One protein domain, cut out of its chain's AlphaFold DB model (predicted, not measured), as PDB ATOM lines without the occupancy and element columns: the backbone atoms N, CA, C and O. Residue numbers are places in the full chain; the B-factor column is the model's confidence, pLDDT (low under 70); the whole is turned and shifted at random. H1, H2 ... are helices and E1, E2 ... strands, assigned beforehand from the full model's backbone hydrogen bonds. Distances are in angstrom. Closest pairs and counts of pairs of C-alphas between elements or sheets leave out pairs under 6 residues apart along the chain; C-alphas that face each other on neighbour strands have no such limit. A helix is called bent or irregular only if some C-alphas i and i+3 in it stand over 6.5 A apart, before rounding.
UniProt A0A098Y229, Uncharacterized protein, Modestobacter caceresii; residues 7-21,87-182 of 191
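AT A GLANCE: This is residues 7 to 21 and 87 to 182 of the 191 residues of an uncharacterized protein of Modestobacter caceresii (UniProt A0A098Y229). One helix, H2, runs through the middle of the model, with a small sheet of three strands over one side of it and the helices H1, H3 and H4 grouped on its other sides. H2 crosses the strands, while the E1 and E2 hairpin reaches away from the helices toward one end of the longest axis. The printed part has 111 residues, with four named helices followed by three named strands; the sheet's order is E1, E2, E3, antiparallel throughout, and the class is mixed, helices and strands. The whole is compact, with a radius of gyration of the C-alphas of 14.1 A and spans of 42 by 33 by 27 A.

IN THESE COORDINATES: H1, residues 7 to 21, begins at C-alpha 7 (138.233, 167.954, 187.663) and measures 22.4 A. It is neither bent nor irregular, but only just: C-alphas 11 and 14 are 6.4 A apart. H2, residues 87 to 104, is the longest helix, 25.7 A from C-alpha 87 (126.152, 162.180, 171.563). H3, residues 112 to 126, measures 21.0 A, and H4 is short, residues 137 to 141. E1, residues 156 to 162, measures 19.2 A; E2, residues 168 to 174, 18.9 A; E3, residues 178 to 181, ends at C-alpha 181 (138.469, 152.059, 167.894).

HOW THE PARTS SIT: H2 is the hub, and helix packing is mostly crossed. H1 touches H2 at a steep tilt of 59 degrees, opposite ways, with the closest C-alphas, those of Leu 19 and Tyr 89, 4.3 A apart. H1 also touches H3, about perpendicular at 88 degrees, with C-alphas 11 and 125 closest at 5.4 A. H2 and H3 only just touch, with 3 pairs of C-alphas within 8 A, Lys 95 and Leu 121 closest at 6.8 A. H4 touches H2, C-alphas 91 and 139 closest at 5.3 A. H2 is on the sheet, two layers with a helix on one face, at a height over the sheet of 9.1 A, and runs across the strands, at 80 degrees to E2 on the local plane. The strands form a meander, each the antiparallel neighbour of the one before. In the hairpin E1 and E2, N 159 and O 171 are 2.8 A apart, within hydrogen-bond range; in the hairpin E2 and E3, N 172 and O 180 are at 2.7 A. Every O i to N i+4 pair is within range in H2, H3 and H4; H1 has 5 of 11, beside 8 of 12 O i to N i+3 pairs.

THE WHOLE: The C-alphas of Pro 128 and Gly 166 are the two farthest apart, 44.4 A. Residues 22 to 86 are not printed, and C-alphas 21 and 87 are 13.1 A apart across the cut. The link from H4 to E1 is long, 14 residues, of which 145 to 146 pair antiparallel with residues 178 to 179 of E3. Residues 7 to 10 have pLDDT under 70; the mean of the printed part is 89.3.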
ATOM      1  N   ARG A   7     139.097 167.156 188.535       68.38
ATOM      2  CA  ARG A   7     138.233 167.954 187.663       68.38
ATOM      3  C   ARG A   7     137.736 167.170 186.442       68.38
ATOM      4  O   ARG A   7     136.543 167.138 186.180       68.38
ATOM      5  N   CYS A   8     138.616 166.458 185.737       69.69
ATOM      6  CA  CYS A   8     138.225 165.612 184.603       69.69
ATOM      7  C   CYS A   8     137.386 164.392 185.019       69.69
ATOM      8  O   CYS A   8     136.603 163.892 184.212       69.69
ATOM      9  N   ASN A   9     137.532 163.899 186.251       67.31
ATOM     10  CA  ASN A   9     136.667 162.844 186.786       67.31
ATOM     11  C   ASN A   9     135.269 163.375 187.109       67.31
ATOM     12  O   ASN A   9     134.285 162.766 186.706       67.31
ATOM     13  N   ASN A  10     135.177 164.536 187.753       68.38
ATOM     14  CA  ASN A  10     133.897 165.094 188.180       68.38
ATOM     15  C   ASN A  10     133.097 165.674 187.000       68.38
ATOM     16  O   ASN A  10     131.942 165.304 186.787       68.38
ATOM     17  N   ASP A  11     133.721 166.524 186.181       75.38
ATOM     18  CA  ASP A  11     133.009 167.330 185.179       75.38
ATOM     19  C   ASP A  11     132.614 166.516 183.937       75.38
ATOM     20  O   ASP A  11     131.580 166.765 183.313       75.38
ATOM     21  N   LEU A  12     133.401 165.490 183.598       77.94
ATOM     22  CA  LEU A  12     133.047 164.521 182.558       77.94
ATOM     23  C   LEU A  12     132.369 163.265 183.128       77.94
ATOM     24  O   LEU A  12     131.802 162.495 182.359       77.94
ATOM     25  N   GLY A  13     132.340 163.059 184.448       73.12
ATOM     26  CA  GLY A  13     131.627 161.928 185.063       73.12
ATOM     27  C   GLY A  13     130.129 161.927 184.732       73.12
ATOM     28  O   GLY A  13     129.487 160.884 184.623       73.12
ATOM     29  N   ARG A  14     129.563 163.108 184.445       76.62
ATOM     30  CA  ARG A  14     128.170 163.244 184.001       76.62
ATOM     31  C   ARG A  14     127.885 162.600 182.638       76.62
ATOM     32  O   ARG A  14     126.730 162.263 182.408       76.62
ATOM     33  N   VAL A  15     128.869 162.434 181.749       86.31
ATOM     34  CA  VAL A  15     128.667 161.723 180.469       86.31
ATOM     35  C   VAL A  15     128.968 160.229 180.580       86.31
ATOM     36  O   VAL A  15     128.354 159.440 179.873       86.31
ATOM     37  N   GLU A  16     129.834 159.815 181.511       88.06
ATOM     38  CA  GLU A  16     130.152 158.395 181.750       88.06
ATOM     39  C   GLU A  16     128.918 157.588 182.168       88.06
ATOM     40  O   GLU A  16     128.741 156.451 181.740       88.06
ATOM     41  N   ALA A  17     128.006 158.206 182.922       87.88
ATOM     42  CA  ALA A  17     126.739 157.586 183.295       87.88
ATOM     43  C   ALA A  17     125.898 157.150 182.075       87.88
ATOM     44  O   ALA A  17     125.253 156.107 182.131       87.88
ATOM     45  N   GLU A  18     125.938 157.910 180.973       92.56
ATOM     46  CA  GLU A  18     125.232 157.570 179.726       92.56
ATOM     47  C   GLU A  18     125.868 156.358 179.038       92.56
ATOM     48  O   GLU A  18     125.160 155.549 178.440       92.56
ATOM     49  N   LEU A  19     127.193 156.199 179.143       93.56
ATOM     50  CA  LEU A  19     127.895 155.024 178.623       93.56
ATOM     51  C   LEU A  19     127.510 153.757 179.376       93.56
ATOM     52  O   LEU A  19     127.279 152.728 178.744       93.56
ATOM     53  N   THR A  20     127.371 153.839 180.698       90.88
ATOM     54  CA  THR A  20     126.886 152.719 181.513       90.88
ATOM     55  C   THR A  20     125.460 152.326 181.128       90.88
ATOM     56  O   THR A  20     125.172 151.144 180.962       90.88
ATOM     57  N   ASP A  21     124.560 153.292 180.923       92.94
ATOM     58  CA  ASP A  21     123.194 152.982 180.480       92.94
ATOM     59  C   ASP A  21     123.137 152.409 179.085       92.94
ATOM     60  O   ASP A  21     122.409 151.448 178.849       92.94
ATOM     61  N   ARG A  87     125.165 161.102 171.439       94.50
ATOM     62  CA  ARG A  87     126.152 162.180 171.563       94.50
ATOM     63  C   ARG A  87     126.944 162.073 172.863       94.50
ATOM     64  O   ARG A  87     128.134 162.357 172.875       94.50
ATOM     65  N   LEU A  88     126.291 161.684 173.955       94.56
ATOM     66  CA  LEU A  88     126.902 161.674 175.281       94.56
ATOM     67  C   LEU A  88     127.648 160.371 175.556       94.56
ATOM     68  O   LEU A  88     128.799 160.425 175.991       94.56
ATOM     69  N   TYR A  89     127.045 159.212 175.270       95.00
ATOM     70  CA  TYR A  89     127.724 157.945 175.538       95.00
ATOM     71  C   TYR A  89     128.925 157.730 174.612       95.00
ATOM     72  O   TYR A  89     129.957 157.241 175.069       95.00
ATOM     73  N   LYS A  90     128.856 158.140 173.335       96.25
ATOM     74  CA  LYS A  90     130.014 158.011 172.438       96.25
ATOM     75  C   LYS A  90     131.145 158.959 172.817       96.25
ATOM     76  O   LYS A  90     132.307 158.576 172.742       96.25
ATOM     77  N   LEU A  91     130.821 160.158 173.297       95.81
ATOM     78  CA  LEU A  91     131.815 161.088 173.825       95.81
ATOM     79  C   LEU A  91     132.487 160.550 175.098       95.81
ATOM     80  O   LEU A  91     133.697 160.690 175.268       95.81
ATOM     81  N   ALA A  92     131.729 159.893 175.978       95.00
ATOM     82  CA  ALA A  92     132.295 159.201 177.131       95.00
ATOM     83  C   ALA A  92     133.216 158.043 176.706       95.00
ATOM     84  O   ALA A  92     134.309 157.902 177.252       95.00
ATOM     85  N   ALA A  93     132.832 157.261 175.693       95.69
ATOM     86  CA  ALA A  93     133.699 156.223 175.138       95.69
ATOM     87  C   ALA A  93     134.992 156.814 174.545       95.69
ATOM     88  O   ALA A  93     136.075 156.311 174.839       95.69
ATOM     89  N   LEU A  94     134.897 157.928 173.806       95.12
ATOM     90  CA  LEU A  94     136.053 158.656 173.271       95.12
ATOM     91  C   LEU A  94     136.984 159.146 174.386       95.12
ATOM     92  O   LEU A  94     138.198 159.000 174.280       95.12
ATOM     93  N   LYS A  95     136.433 159.678 175.484       93.88
ATOM     94  CA  LYS A  95     137.214 160.073 176.666       93.88
ATOM     95  C   LYS A  95     138.037 158.898 177.202       93.88
ATOM     96  O   LYS A  95     139.232 159.055 177.454       93.88
ATOM     97  N   HIS A  96     137.406 157.739 177.397       93.12
ATOM     98  CA  HIS A  96     138.088 156.552 177.913       93.12
ATOM     99  C   HIS A  96     139.136 156.019 176.934       93.12
ATOM    100  O   HIS A  96     140.240 155.689 177.365       93.12
ATOM    101  N   ALA A  97     138.829 155.996 175.636       93.81
ATOM    102  CA  ALA A  97     139.763 155.593 174.592       93.81
ATOM    103  C   ALA A  97     140.980 156.531 174.519       93.81
ATOM    104  O   ALA A  97     142.115 156.067 174.511       93.81
ATOM    105  N   TYR A  98     140.768 157.850 174.545       93.38
ATOM    106  CA  TYR A  98     141.851 158.836 174.524       93.38
ATOM    107  C   TYR A  98     142.743 158.730 175.767       93.38
ATOM    108  O   TYR A  98     143.968 158.778 175.663       93.38
ATOM    109  N   LEU A  99     142.148 158.534 176.949       91.75
ATOM    110  CA  LEU A  99     142.911 158.290 178.174       91.75
ATOM    111  C   LEU A  99     143.733 156.999 178.080       91.75
ATOM    112  O   LEU A  99     144.899 157.002 178.465       91.75
ATOM    113  N   ALA A 100     143.143 155.917 177.573       91.44
ATOM    114  CA  ALA A 100     143.845 154.658 177.347       91.44
ATOM    115  C   ALA A 100     145.024 154.836 176.379       91.44
ATOM    116  O   ALA A 100     146.123 154.394 176.697       91.44
ATOM    117  N   ALA A 101     144.837 155.568 175.279       92.19
ATOM    118  CA  ALA A 101     145.907 155.881 174.336       92.19
ATOM    119  C   ALA A 101     147.039 156.699 174.977       92.19
ATOM    120  O   ALA A 101     148.211 156.402 174.778       92.19
ATOM    121  N   CYS A 102     146.715 157.690 175.815       91.31
ATOM    122  CA  CYS A 102     147.736 158.454 176.542       91.31
ATOM    123  C   CYS A 102     148.525 157.584 177.535       91.31
ATOM    124  O   CYS A 102     149.710 157.816 177.772       91.31
ATOM    125  N   LEU A 103     147.862 156.604 178.160       89.75
ATOM    126  CA  LEU A 103     148.507 155.659 179.073       89.75
ATOM    127  C   LEU A 103     149.430 154.691 178.329       89.75
ATOM    128  O   LEU A 103     150.529 154.443 178.819       89.75
ATOM    129  N   ASP A 104     148.987 154.194 177.175       89.56
ATOM    130  CA  ASP A 104     149.763 153.329 176.283       89.56
ATOM    131  C   ASP A 104     151.036 154.040 175.805       89.56
ATOM    132  O   ASP A 104     152.143 153.619 176.131       89.56
ATOM    133  N   LEU A 105     150.868 155.222 175.205       89.00
ATOM    134  CA  LEU A 105     151.953 156.060 174.682       89.00
ATOM    135  C   LEU A 105     152.819 156.700 175.779       89.00
ATOM    136  O   LEU A 105     153.827 157.343 175.487       89.00
ATOM    137  N   ARG A 106     152.404 156.583 177.048       90.25
ATOM    138  CA  ARG A 106     153.021 157.226 178.226       90.25
ATOM    139  C   ARG A 106     153.234 158.736 178.057       90.25
ATOM    140  O   ARG A 106     154.120 159.320 178.681       90.25
ATOM    141  N   ALA A 107     152.407 159.369 177.236       89.12
ATOM    142  CA  ALA A 107     152.520 160.765 176.857       89.12
ATOM    143  C   ALA A 107     151.141 161.336 176.524       89.12
ATOM    144  O   ALA A 107     150.186 160.603 176.277       89.12
ATOM    145  N   ILE A 108     151.045 162.665 176.494       89.50
ATOM    146  CA  ILE A 108     149.921 163.349 175.855       89.50
ATOM    147  C   ILE A 108     150.300 163.510 174.379       89.50
ATOM    148  O   ILE A 108     151.236 164.262 174.101       89.50
ATOM    149  N   PRO A 109     149.619 162.833 173.442       89.38
ATOM    150  CA  PRO A 109     150.011 162.858 172.037       89.38
ATOM    151  C   PRO A 109     149.826 164.258 171.458       89.38
ATOM    152  O   PRO A 109     148.797 164.896 171.688       89.38
ATOM    153  N   GLN A 110     150.833 164.739 170.731       91.19
ATOM    154  CA  GLN A 110     150.861 166.070 170.116       91.19
ATOM    155  C   GLN A 110     150.656 165.956 168.604       91.19
ATOM    156  O   GLN A 110     151.501 166.365 167.810       91.19
ATOM    157  N   THR A 111     149.549 165.333 168.211       91.75
ATOM    158  CA  THR A 111     149.148 165.201 166.807       91.75
ATOM    159  C   THR A 111     147.892 166.011 166.516       91.75
ATOM    160  O   THR A 111     147.145 166.372 167.430       91.75
ATOM    161  N   LEU A 112     147.629 166.276 165.233       90.81
ATOM    162  CA  LEU A 112     146.430 167.005 164.811       90.81
ATOM    163  C   LEU A 112     145.157 166.293 165.279       90.81
ATOM    164  O   LEU A 112     144.234 166.949 165.764       90.81
ATOM    165  N   CYS A 113     145.113 164.958 165.187       91.00
ATOM    166  CA  CYS A 113     143.960 164.194 165.651       91.00
ATOM    167  C   CYS A 113     143.798 164.289 167.177       91.00
ATOM    168  O   CYS A 113     142.702 164.577 167.673       91.00
ATOM    169  N   ALA A 114     144.894 164.142 167.926       92.62
ATOM    170  CA  ALA A 114     144.880 164.256 169.381       92.62
ATOM    171  C   ALA A 114     144.415 165.640 169.859       92.62
ATOM    172  O   ALA A 114     143.647 165.735 170.819       92.62
ATOM    173  N   ASP A 115     144.839 166.712 169.189       93.38
ATOM    174  CA  ASP A 115     144.447 168.079 169.530       93.38
ATOM    175  C   ASP A 115     142.960 168.347 169.249       93.38
ATOM    176  O   ASP A 115     142.291 168.997 170.060       93.38
ATOM    177  N   VAL A 116     142.413 167.803 168.154       92.94
ATOM    178  CA  VAL A 116     140.971 167.863 167.851       92.94
ATOM    179  C   VAL A 116     140.168 167.184 168.959       92.94
ATOM    180  O   VAL A 116     139.292 167.819 169.549       92.94
ATOM    181  N   ILE A 117     140.508 165.937 169.294       93.75
ATOM    182  CA  ILE A 117     139.820 165.166 170.338       93.75
ATOM    183  C   ILE A 117     139.923 165.882 171.685       93.75
ATOM    184  O   ILE A 117     138.931 166.032 172.400       93.75
ATOM    185  N   ARG A 118     141.112 166.384 172.037       93.06
ATOM    186  CA  ARG A 118     141.323 167.108 173.295       93.06
ATOM    187  C   ARG A 118     140.445 168.353 173.370       93.06
ATOM    188  O   ARG A 118     139.830 168.585 174.407       93.06
ATOM    189  N   ARG A 119     140.347 169.130 172.289       93.88
ATOM    190  CA  ARG A 119     139.471 170.309 172.221       93.88
ATOM    191  C   ARG A 119     138.003 169.939 172.430       93.88
ATOM    192  O   ARG A 119     137.327 170.619 173.196       93.88
ATOM    193  N   GLU A 120     137.521 168.865 171.810       93.94
ATOM    194  CA  GLU A 120     136.140 168.397 171.992       93.94
ATOM    195  C   GLU A 120     135.867 167.940 173.435       93.94
ATOM    196  O   GLU A 120     134.864 168.328 174.038       93.94
ATOM    197  N   LEU A 121     136.790 167.179 174.031       92.88
ATOM    198  CA  LEU A 121     136.684 166.736 175.424       92.88
ATOM    199  C   LEU A 121     136.724 167.912 176.412       92.88
ATOM    200  O   LEU A 121     135.986 167.915 177.399       92.88
ATOM    201  N   LEU A 122     137.557 168.924 176.148       92.38
ATOM    202  CA  LEU A 122     137.616 170.149 176.948       92.38
ATOM    203  C   LEU A 122     136.329 170.970 176.811       92.38
ATOM    204  O   LEU A 122     135.779 171.388 177.826       92.38
ATOM    205  N   ALA A 123     135.793 171.123 175.598       92.62
ATOM    206  CA  ALA A 123     134.521 171.809 175.380       92.62
ATOM    207  C   ALA A 123     133.368 171.127 176.137       92.62
ATOM    208  O   ALA A 123     132.534 171.790 176.749       92.62
ATOM    209  N   ALA A 124     133.349 169.794 176.172       92.38
ATOM    210  CA  ALA A 124     132.359 169.043 176.936       92.38
ATOM    211  C   ALA A 124     132.539 169.143 178.460       92.38
ATOM    212  O   ALA A 124     131.549 169.150 179.201       92.38
ATOM    213  N   ARG A 125     133.790 169.217 178.935       90.50
ATOM    214  CA  ARG A 125     134.116 169.476 180.345       90.50
ATOM    215  C   ARG A 125     133.605 170.853 180.762       90.50
ATOM    216  O   ARG A 125     132.968 170.968 181.801       90.50
ATOM    217  N   ASP A 126     133.865 171.862 179.937       91.69
ATOM    218  CA  ASP A 126     133.598 173.266 180.255       91.69
ATOM    219  C   ASP A 126     132.144 173.695 179.982       91.69
ATOM    220  O   ASP A 126     131.733 174.773 180.405       91.69
ATOM    221  N   ALA A 127     131.334 172.850 179.334       92.25
ATOM    222  CA  ALA A 127     129.914 173.120 179.114       92.25
ATOM    223  C   ALA A 127     129.138 173.273 180.448       92.25
ATOM    224  O   ALA A 127     129.308 172.445 181.355       92.25
ATOM    225  N   PRO A 128     128.213 174.243 180.585       90.31
ATOM    226  CA  PRO A 128     127.470 174.441 181.835       90.31
ATOM    227  C   PRO A 128     126.551 173.260 182.181       90.31
ATOM    228  O   PRO A 128     126.410 172.883 183.345       90.31
ATOM    229  N   SER A 129     125.973 172.606 181.171       90.62
ATOM    230  CA  SER A 129     125.076 171.460 181.345       90.62
ATOM    231  C   SER A 129     125.257 170.397 180.257       90.62
ATOM    232  O   SER A 129     125.844 170.647 179.207       90.62
ATOM    233  N   ARG A 130     124.688 169.195 180.463       88.19
ATOM    234  CA  ARG A 130     124.701 168.110 179.453       88.19
ATOM    235  C   ARG A 130     124.049 168.513 178.126       88.19
ATOM    236  O   ARG A 130     124.409 167.983 177.073       88.19
ATOM    237  N   ARG A 131     123.055 169.406 178.177       89.50
ATOM    238  CA  ARG A 131     122.316 169.868 176.994       89.50
ATOM    239  C   ARG A 131     123.195 170.751 176.115       89.50
ATOM    240  O   ARG A 131     123.142 170.614 174.896       89.50
ATOM    241  N   GLU A 132     124.045 171.548 176.751       93.19
ATOM    242  CA  GLU A 132     124.952 172.516 176.129       93.19
ATOM    243  C   GLU A 132     126.294 171.915 175.693       93.19
ATOM    244  O   GLU A 132     127.125 172.627 175.143       93.19
ATOM    245  N   ILE A 133     126.519 170.613 175.905       93.00
ATOM    246  CA  ILE A 133     127.698 169.927 175.364       93.00
ATOM    247  C   ILE A 133     127.631 169.965 173.827       93.00
ATOM    248  O   ILE A 133     126.664 169.430 173.262       93.00
ATOM    249  N   PRO A 134     128.640 170.546 173.147       93.50
ATOM    250  CA  PRO A 134     128.690 170.562 171.691       93.50
ATOM    251  C   PRO A 134     128.738 169.140 171.115       93.50
ATOM    252  O   PRO A 134     129.316 168.241 171.735       93.50
ATOM    253  N   PRO A 135     128.135 168.896 169.941       91.69
ATOM    254  CA  PRO A 135     128.329 167.634 169.242       91.69
ATOM    255  C   PRO A 135     129.796 167.468 168.824       91.69
ATOM    256  O   PRO A 135     130.435 168.422 168.394       91.69
ATOM    257  N   SER A 136     130.298 166.242 168.947       93.19
ATOM    258  CA  SER A 136     131.593 165.810 168.416       93.19
ATOM    259  C   SER A 136     131.321 164.911 167.213       93.19
ATOM    260  O   SER A 136     130.715 163.845 167.361       93.19
ATOM    261  N   GLU A 137     131.722 165.345 166.020       90.81
ATOM    262  CA  GLU A 137     131.558 164.557 164.788       90.81
ATOM    263  C   GLU A 137     132.399 163.278 164.845       90.81
ATOM    264  O   GLU A 137     131.948 162.201 164.442       90.81
ATOM    265  N   TYR A 138     133.591 163.380 165.439       90.62
ATOM    266  CA  TYR A 138     134.467 162.240 165.666       90.62
ATOM    267  C   TYR A 138     133.789 161.194 166.559       90.62
ATOM    268  O   TYR A 138     133.626 160.039 166.165       90.62
ATOM    269  N   ALA A 139     133.303 161.595 167.738       93.19
ATOM    270  CA  ALA A 139     132.616 160.677 168.639       93.19
ATOM    271  C   ALA A 139     131.369 160.079 167.979       93.19
ATOM    272  O   ALA A 139     131.112 158.890 168.128       93.19
ATOM    273  N   LEU A 140     130.591 160.872 167.238       94.56
ATOM    274  CA  LEU A 140     129.362 160.401 166.600       94.56
ATOM    275  C   LEU A 140     129.611 159.381 165.483       94.56
ATOM    276  O   LEU A 140     128.829 158.431 165.367       94.56
ATOM    277  N   SER A 141     130.687 159.530 164.710       92.38
ATOM    278  CA  SER A 141     131.059 158.593 163.637       92.38
ATOM    279  C   SER A 141     131.689 157.297 164.153       92.38
ATOM    280  O   SER A 141     131.570 156.257 163.508       92.38
ATOM    281  N   MET A 142     132.278 157.320 165.350       92.12
ATOM    282  CA  MET A 142     132.962 156.173 165.940       92.12
ATOM    283  C   MET A 142     132.020 154.965 166.147       92.12
ATOM    284  O   MET A 142     130.992 155.094 166.839       92.12
ATOM    285  N   PRO A 143     132.331 153.780 165.587       93.00
ATOM    286  CA  PRO A 143     131.620 152.552 165.921       93.00
ATOM    287  C   PRO A 143     131.946 152.131 167.358       93.00
ATOM    288  O   PRO A 143     133.071 152.284 167.820       93.00
ATOM    289  N   LEU A 144     130.956 151.595 168.071       94.81
ATOM    290  CA  LEU A 144     131.142 151.033 169.407       94.81
ATOM    291  C   LEU A 144     130.617 149.609 169.433       94.81
ATOM    292  O   LEU A 144     129.491 149.355 169.003       94.81
ATOM    293  N   MET A 145     131.408 148.706 169.998       93.62
ATOM    294  CA  MET A 145     130.980 147.341 170.280       93.62
ATOM    295  C   MET A 145     130.794 147.176 171.785       93.62
ATOM    296  O   MET A 145     131.464 147.831 172.585       93.62
ATOM    297  N   ARG A 146     129.880 146.295 172.181       93.25
ATOM    298  CA  ARG A 146     129.672 145.938 173.585       93.25
ATOM    299  C   ARG A 146     129.312 144.469 173.724       93.25
ATOM    300  O   ARG A 146     128.726 143.885 172.817       93.25
ATOM    301  N   THR A 147     129.574 143.929 174.904       90.75
ATOM    302  CA  THR A 147     129.025 142.658 175.377       90.75
ATOM    303  C   THR A 147     128.278 142.863 176.695       90.75
ATOM    304  O   THR A 147     128.535 143.804 177.456       90.75
ATOM    305  N   HIS A 148     127.324 141.975 176.961       86.31
ATOM    306  CA  HIS A 148     126.570 141.929 178.213       86.31
ATOM    307  C   HIS A 148     127.181 140.961 179.236       86.31
ATOM    308  O   HIS A 148     126.668 140.847 180.351       86.31
ATOM    309  N   GLU A 149     128.294 140.307 178.893       87.06
ATOM    310  CA  GLU A 149     129.075 139.503 179.831       87.06
ATOM    311  C   GLU A 149     129.627 140.342 180.989       87.06
ATOM    312  O   GLU A 149     129.780 141.566 180.891       87.06
ATOM    313  N   GLN A 150     129.925 139.680 182.109       84.44
ATOM    314  CA  GLN A 150     130.606 140.339 183.219       84.44
ATOM    315  C   GLN A 150     132.010 140.795 182.791       84.44
ATOM    316  O   GLN A 150     132.660 140.078 182.027       84.44
ATOM    317  N   PRO A 151     132.498 141.944 183.298       85.19
ATOM    318  CA  PRO A 151     133.868 142.381 183.066       85.19
ATOM    319  C   PRO A 151     134.875 141.283 183.404       85.19
ATOM    320  O   PRO A 151     134.842 140.710 184.495       85.19
ATOM    321  N   ARG A 152     135.772 140.993 182.464       83.69
ATOM    322  CA  ARG A 152     136.836 139.994 182.600       83.69
ATOM    323  C   ARG A 152     138.134 140.568 182.043       83.69
ATOM    324  O   ARG A 152     138.115 141.319 181.071       83.69
ATOM    325  N   GLY A 153     139.255 140.180 182.645       83.44
ATOM    326  CA  GLY A 153     140.581 140.621 182.212       83.44
ATOM    327  C   GLY A 153     140.951 142.034 182.693       83.44
ATOM    328  O   GLY A 153     140.436 142.494 183.716       83.44
ATOM    329  N   PRO A 154     141.893 142.709 182.011       85.31
ATOM    330  CA  PRO A 154     142.404 144.010 182.437       85.31
ATOM    331  C   PRO A 154     141.370 145.134 182.250       85.31
ATOM    332  O   PRO A 154     140.477 145.060 181.407       85.31
ATOM    333  N   SER A 155     141.518 146.228 183.008       85.25
ATOM    334  CA  SER A 155     140.654 147.415 182.867       85.25
ATOM    335  C   SER A 155     140.733 148.058 181.480       85.25
ATOM    336  O   SER A 155     139.770 148.688 181.049       85.25
ATOM    337  N   VAL A 156     141.872 147.922 180.805       89.06
ATOM    338  CA  VAL A 156     142.122 148.392 179.442       89.06
ATOM    339  C   VAL A 156     143.015 147.358 178.763       89.06
ATOM    340  O   VAL A 156     144.024 146.960 179.345       89.06
ATOM    341  N   ALA A 157     142.657 146.938 177.554       90.19
ATOM    342  CA  ALA A 157     143.520 146.156 176.675       90.19
ATOM    343  C   ALA A 157     143.510 146.749 175.269       90.19
ATOM    344  O   ALA A 157     142.473 147.213 174.796       90.19
ATOM    345  N   LEU A 158     144.658 146.696 174.608       91.62
ATOM    346  CA  LEU A 158     144.775 146.973 173.188       91.62
ATOM    347  C   LEU A 158     144.626 145.654 172.421       91.62
ATOM    348  O   LEU A 158     145.213 144.641 172.800       91.62
ATOM    349  N   GLY A 159     143.827 145.664 171.364       87.44
ATOM    350  CA  GLY A 159     143.610 144.522 170.490       87.44
ATOM    351  C   GLY A 159     143.645 144.936 169.029       87.44
ATOM    352  O   GLY A 159     143.356 146.083 168.689       87.44
ATOM    353  N   TYR A 160     143.992 143.987 168.173       87.56
ATOM    354  CA  TYR A 160     143.970 144.156 166.729       87.56
ATOM    355  C   TYR A 160     142.775 143.379 166.179       87.56
ATOM    356  O   TYR A 160     142.626 142.193 166.473       87.56
ATOM    357  N   VAL A 161     141.885 144.060 165.460       86.06
ATOM    358  CA  VAL A 161     140.670 143.458 164.899       86.06
ATOM    359  C   VAL A 161     140.826 143.396 163.392       86.06
ATOM    360  O   VAL A 161     140.887 144.431 162.726       86.06
ATOM    361  N   GLU A 162     140.880 142.176 162.864       85.31
ATOM    362  CA  GLU A 162     140.845 141.928 161.427       85.31
ATOM    363  C   GLU A 162     139.454 142.241 160.877       85.31
ATOM    364  O   GLU A 162     138.424 141.788 161.386       85.31
ATOM    365  N   ARG A 163     139.425 143.050 159.825       80.69
ATOM    366  CA  ARG A 163     138.230 143.372 159.060       80.69
ATOM    367  C   ARG A 163     138.039 142.340 157.942       80.69
ATOM    368  O   ARG A 163     139.012 141.776 157.444       80.69
ATOM    369  N   PRO A 164     136.795 142.127 157.474       77.62
ATOM    370  CA  PRO A 164     136.514 141.208 156.364       77.62
ATOM    371  C   PRO A 164     137.225 141.549 155.045       77.62
ATOM    372  O   PRO A 164     137.358 140.684 154.187       77.62
ATOM    373  N   ASP A 165     137.664 142.798 154.869       81.94
ATOM    374  CA  ASP A 165     138.428 143.268 153.705       81.94
ATOM    375  C   ASP A 165     139.940 142.989 153.813       81.94
ATOM    376  O   ASP A 165     140.705 143.398 152.941       81.94
ATOM    377  N   GLY A 166     140.378 142.284 154.863       75.81
ATOM    378  CA  GLY A 166     141.779 141.942 155.109       75.81
ATOM    379  C   GLY A 166     142.607 143.084 155.704       75.81
ATOM    380  O   GLY A 166     143.785 142.886 155.996       75.81
ATOM    381  N   LEU A 167     142.015 144.265 155.908       78.12
ATOM    382  CA  LEU A 167     142.626 145.314 156.718       78.12
ATOM    383  C   LEU A 167     142.458 144.972 158.192       78.12
ATOM    384  O   LEU A 167     141.587 144.198 158.575       78.12
ATOM    385  N   ALA A 168     143.268 145.573 159.048       79.75
ATOM    386  CA  ALA A 168     143.100 145.400 160.473       79.75
ATOM    387  C   ALA A 168     143.334 146.712 161.207       79.75
ATOM    388  O   ALA A 168     144.181 147.533 160.838       79.75
ATOM    389  N   GLU A 169     142.510 146.925 162.221       87.88
ATOM    390  CA  GLU A 169     142.431 148.176 162.956       87.88
ATOM    391  C   GLU A 169     142.719 147.938 164.428       87.88
ATOM    392  O   GLU A 169     142.427 146.881 164.993       87.88
ATOM    393  N   TRP A 170     143.285 148.956 165.062       92.06
ATOM    394  CA  TRP A 170     143.508 148.957 166.493       92.06
ATOM    395  C   TRP A 170     142.223 149.279 167.238       92.06
ATOM    396  O   TRP A 170     141.508 150.221 166.896       92.06
ATOM    397  N   TRP A 171     141.959 148.512 168.288       94.50
ATOM    398  CA  TRP A 171     140.818 148.679 169.175       94.50
ATOM    399  C   TRP A 171     141.273 148.654 170.628       94.50
ATOM    400  O   TRP A 171     142.201 147.948 171.014       94.50
ATOM    401  N   ILE A 172     140.575 149.421 171.450       94.44
ATOM    402  CA  ILE A 172     140.739 149.481 172.892       94.44
ATOM    403  C   ILE A 172     139.536 148.781 173.519       94.44
ATOM    404  O   ILE A 172     138.400 149.246 173.410       94.44
ATOM    405  N   ALA A 173     139.789 147.671 174.203       93.25
ATOM    406  CA  ALA A 173     138.811 146.999 175.041       93.25
ATOM    407  C   ALA A 173     138.815 147.623 176.443       93.25
ATOM    408  O   ALA A 173     139.804 147.561 177.174       93.25
ATOM    409  N   LEU A 174     137.687 148.210 176.832       91.31
ATOM    410  CA  LEU A 174     137.439 148.800 178.143       91.31
ATOM    411  C   LEU A 174     136.765 147.758 179.043       91.31
ATOM    412  O   LEU A 174     135.626 147.340 178.802       91.31
ATOM    413  N   ALA A 175     137.492 147.319 180.073       87.38
ATOM    414  CA  ALA A 175     137.082 146.304 181.047       87.38
ATOM    415  C   ALA A 175     136.510 145.014 180.417       87.38
ATOM    416  O   ALA A 175     135.627 144.379 180.993       87.38
ATOM    417  N   GLY A 176     136.941 144.674 179.197       87.31
ATOM    418  CA  GLY A 176     136.435 143.528 178.435       87.31
ATOM    419  C   GLY A 176     134.948 143.594 178.055       87.31
ATOM    420  O   GLY A 176     134.398 142.587 177.625       87.31
ATOM    421  N   THR A 177     134.277 144.741 178.219       91.94
ATOM    422  CA  THR A 177     132.819 144.862 177.993       91.94
ATOM    423  C   THR A 177     132.431 145.830 176.891       91.94
ATOM    424  O   THR A 177     131.359 145.682 176.308       91.94
ATOM    425  N   ILE A 178     133.280 146.811 176.599       94.38
ATOM    426  CA  ILE A 178     133.085 147.789 175.530       94.38
ATOM    427  C   ILE A 178     134.361 147.798 174.702       94.38
ATOM    428  O   ILE A 178     135.446 147.839 175.275       94.38
ATOM    429  N   ALA A 179     134.246 147.777 173.379       94.06
ATOM    430  CA  ALA A 179     135.380 147.994 172.492       94.06
ATOM    431  C   ALA A 179     135.175 149.286 171.701       94.06
ATOM    432  O   ALA A 179     134.082 149.560 171.192       94.06
ATOM    433  N   VAL A 180     136.240 150.077 171.641       95.19
ATOM    434  CA  VAL A 180     136.291 151.388 170.999       95.19
ATOM    435  C   VAL A 180     137.470 151.393 170.027       95.19
ATOM    436  O   VAL A 180     138.539 150.934 170.423       95.19
ATOM    437  N   PRO A 181     137.335 151.896 168.793       93.81
ATOM    438  CA  PRO A 181     138.469 152.059 167.894       93.81
ATOM    439  C   PRO A 181     139.573 152.900 168.529       93.81
ATOM    440  O   PRO A 181     139.313 153.796 169.340       93.81
ATOM    441  N   TRP A 182     140.812 152.620 168.144       93.69
ATOM    442  CA  TRP A 182     141.946 153.438 168.531       93.69
ATOM    443  C   TRP A 182     141.739 154.880 168.051       93.69
ATOM    444  O   TRP A 182     141.530 155.104 166.855       93.69
TER     445      TRP A 182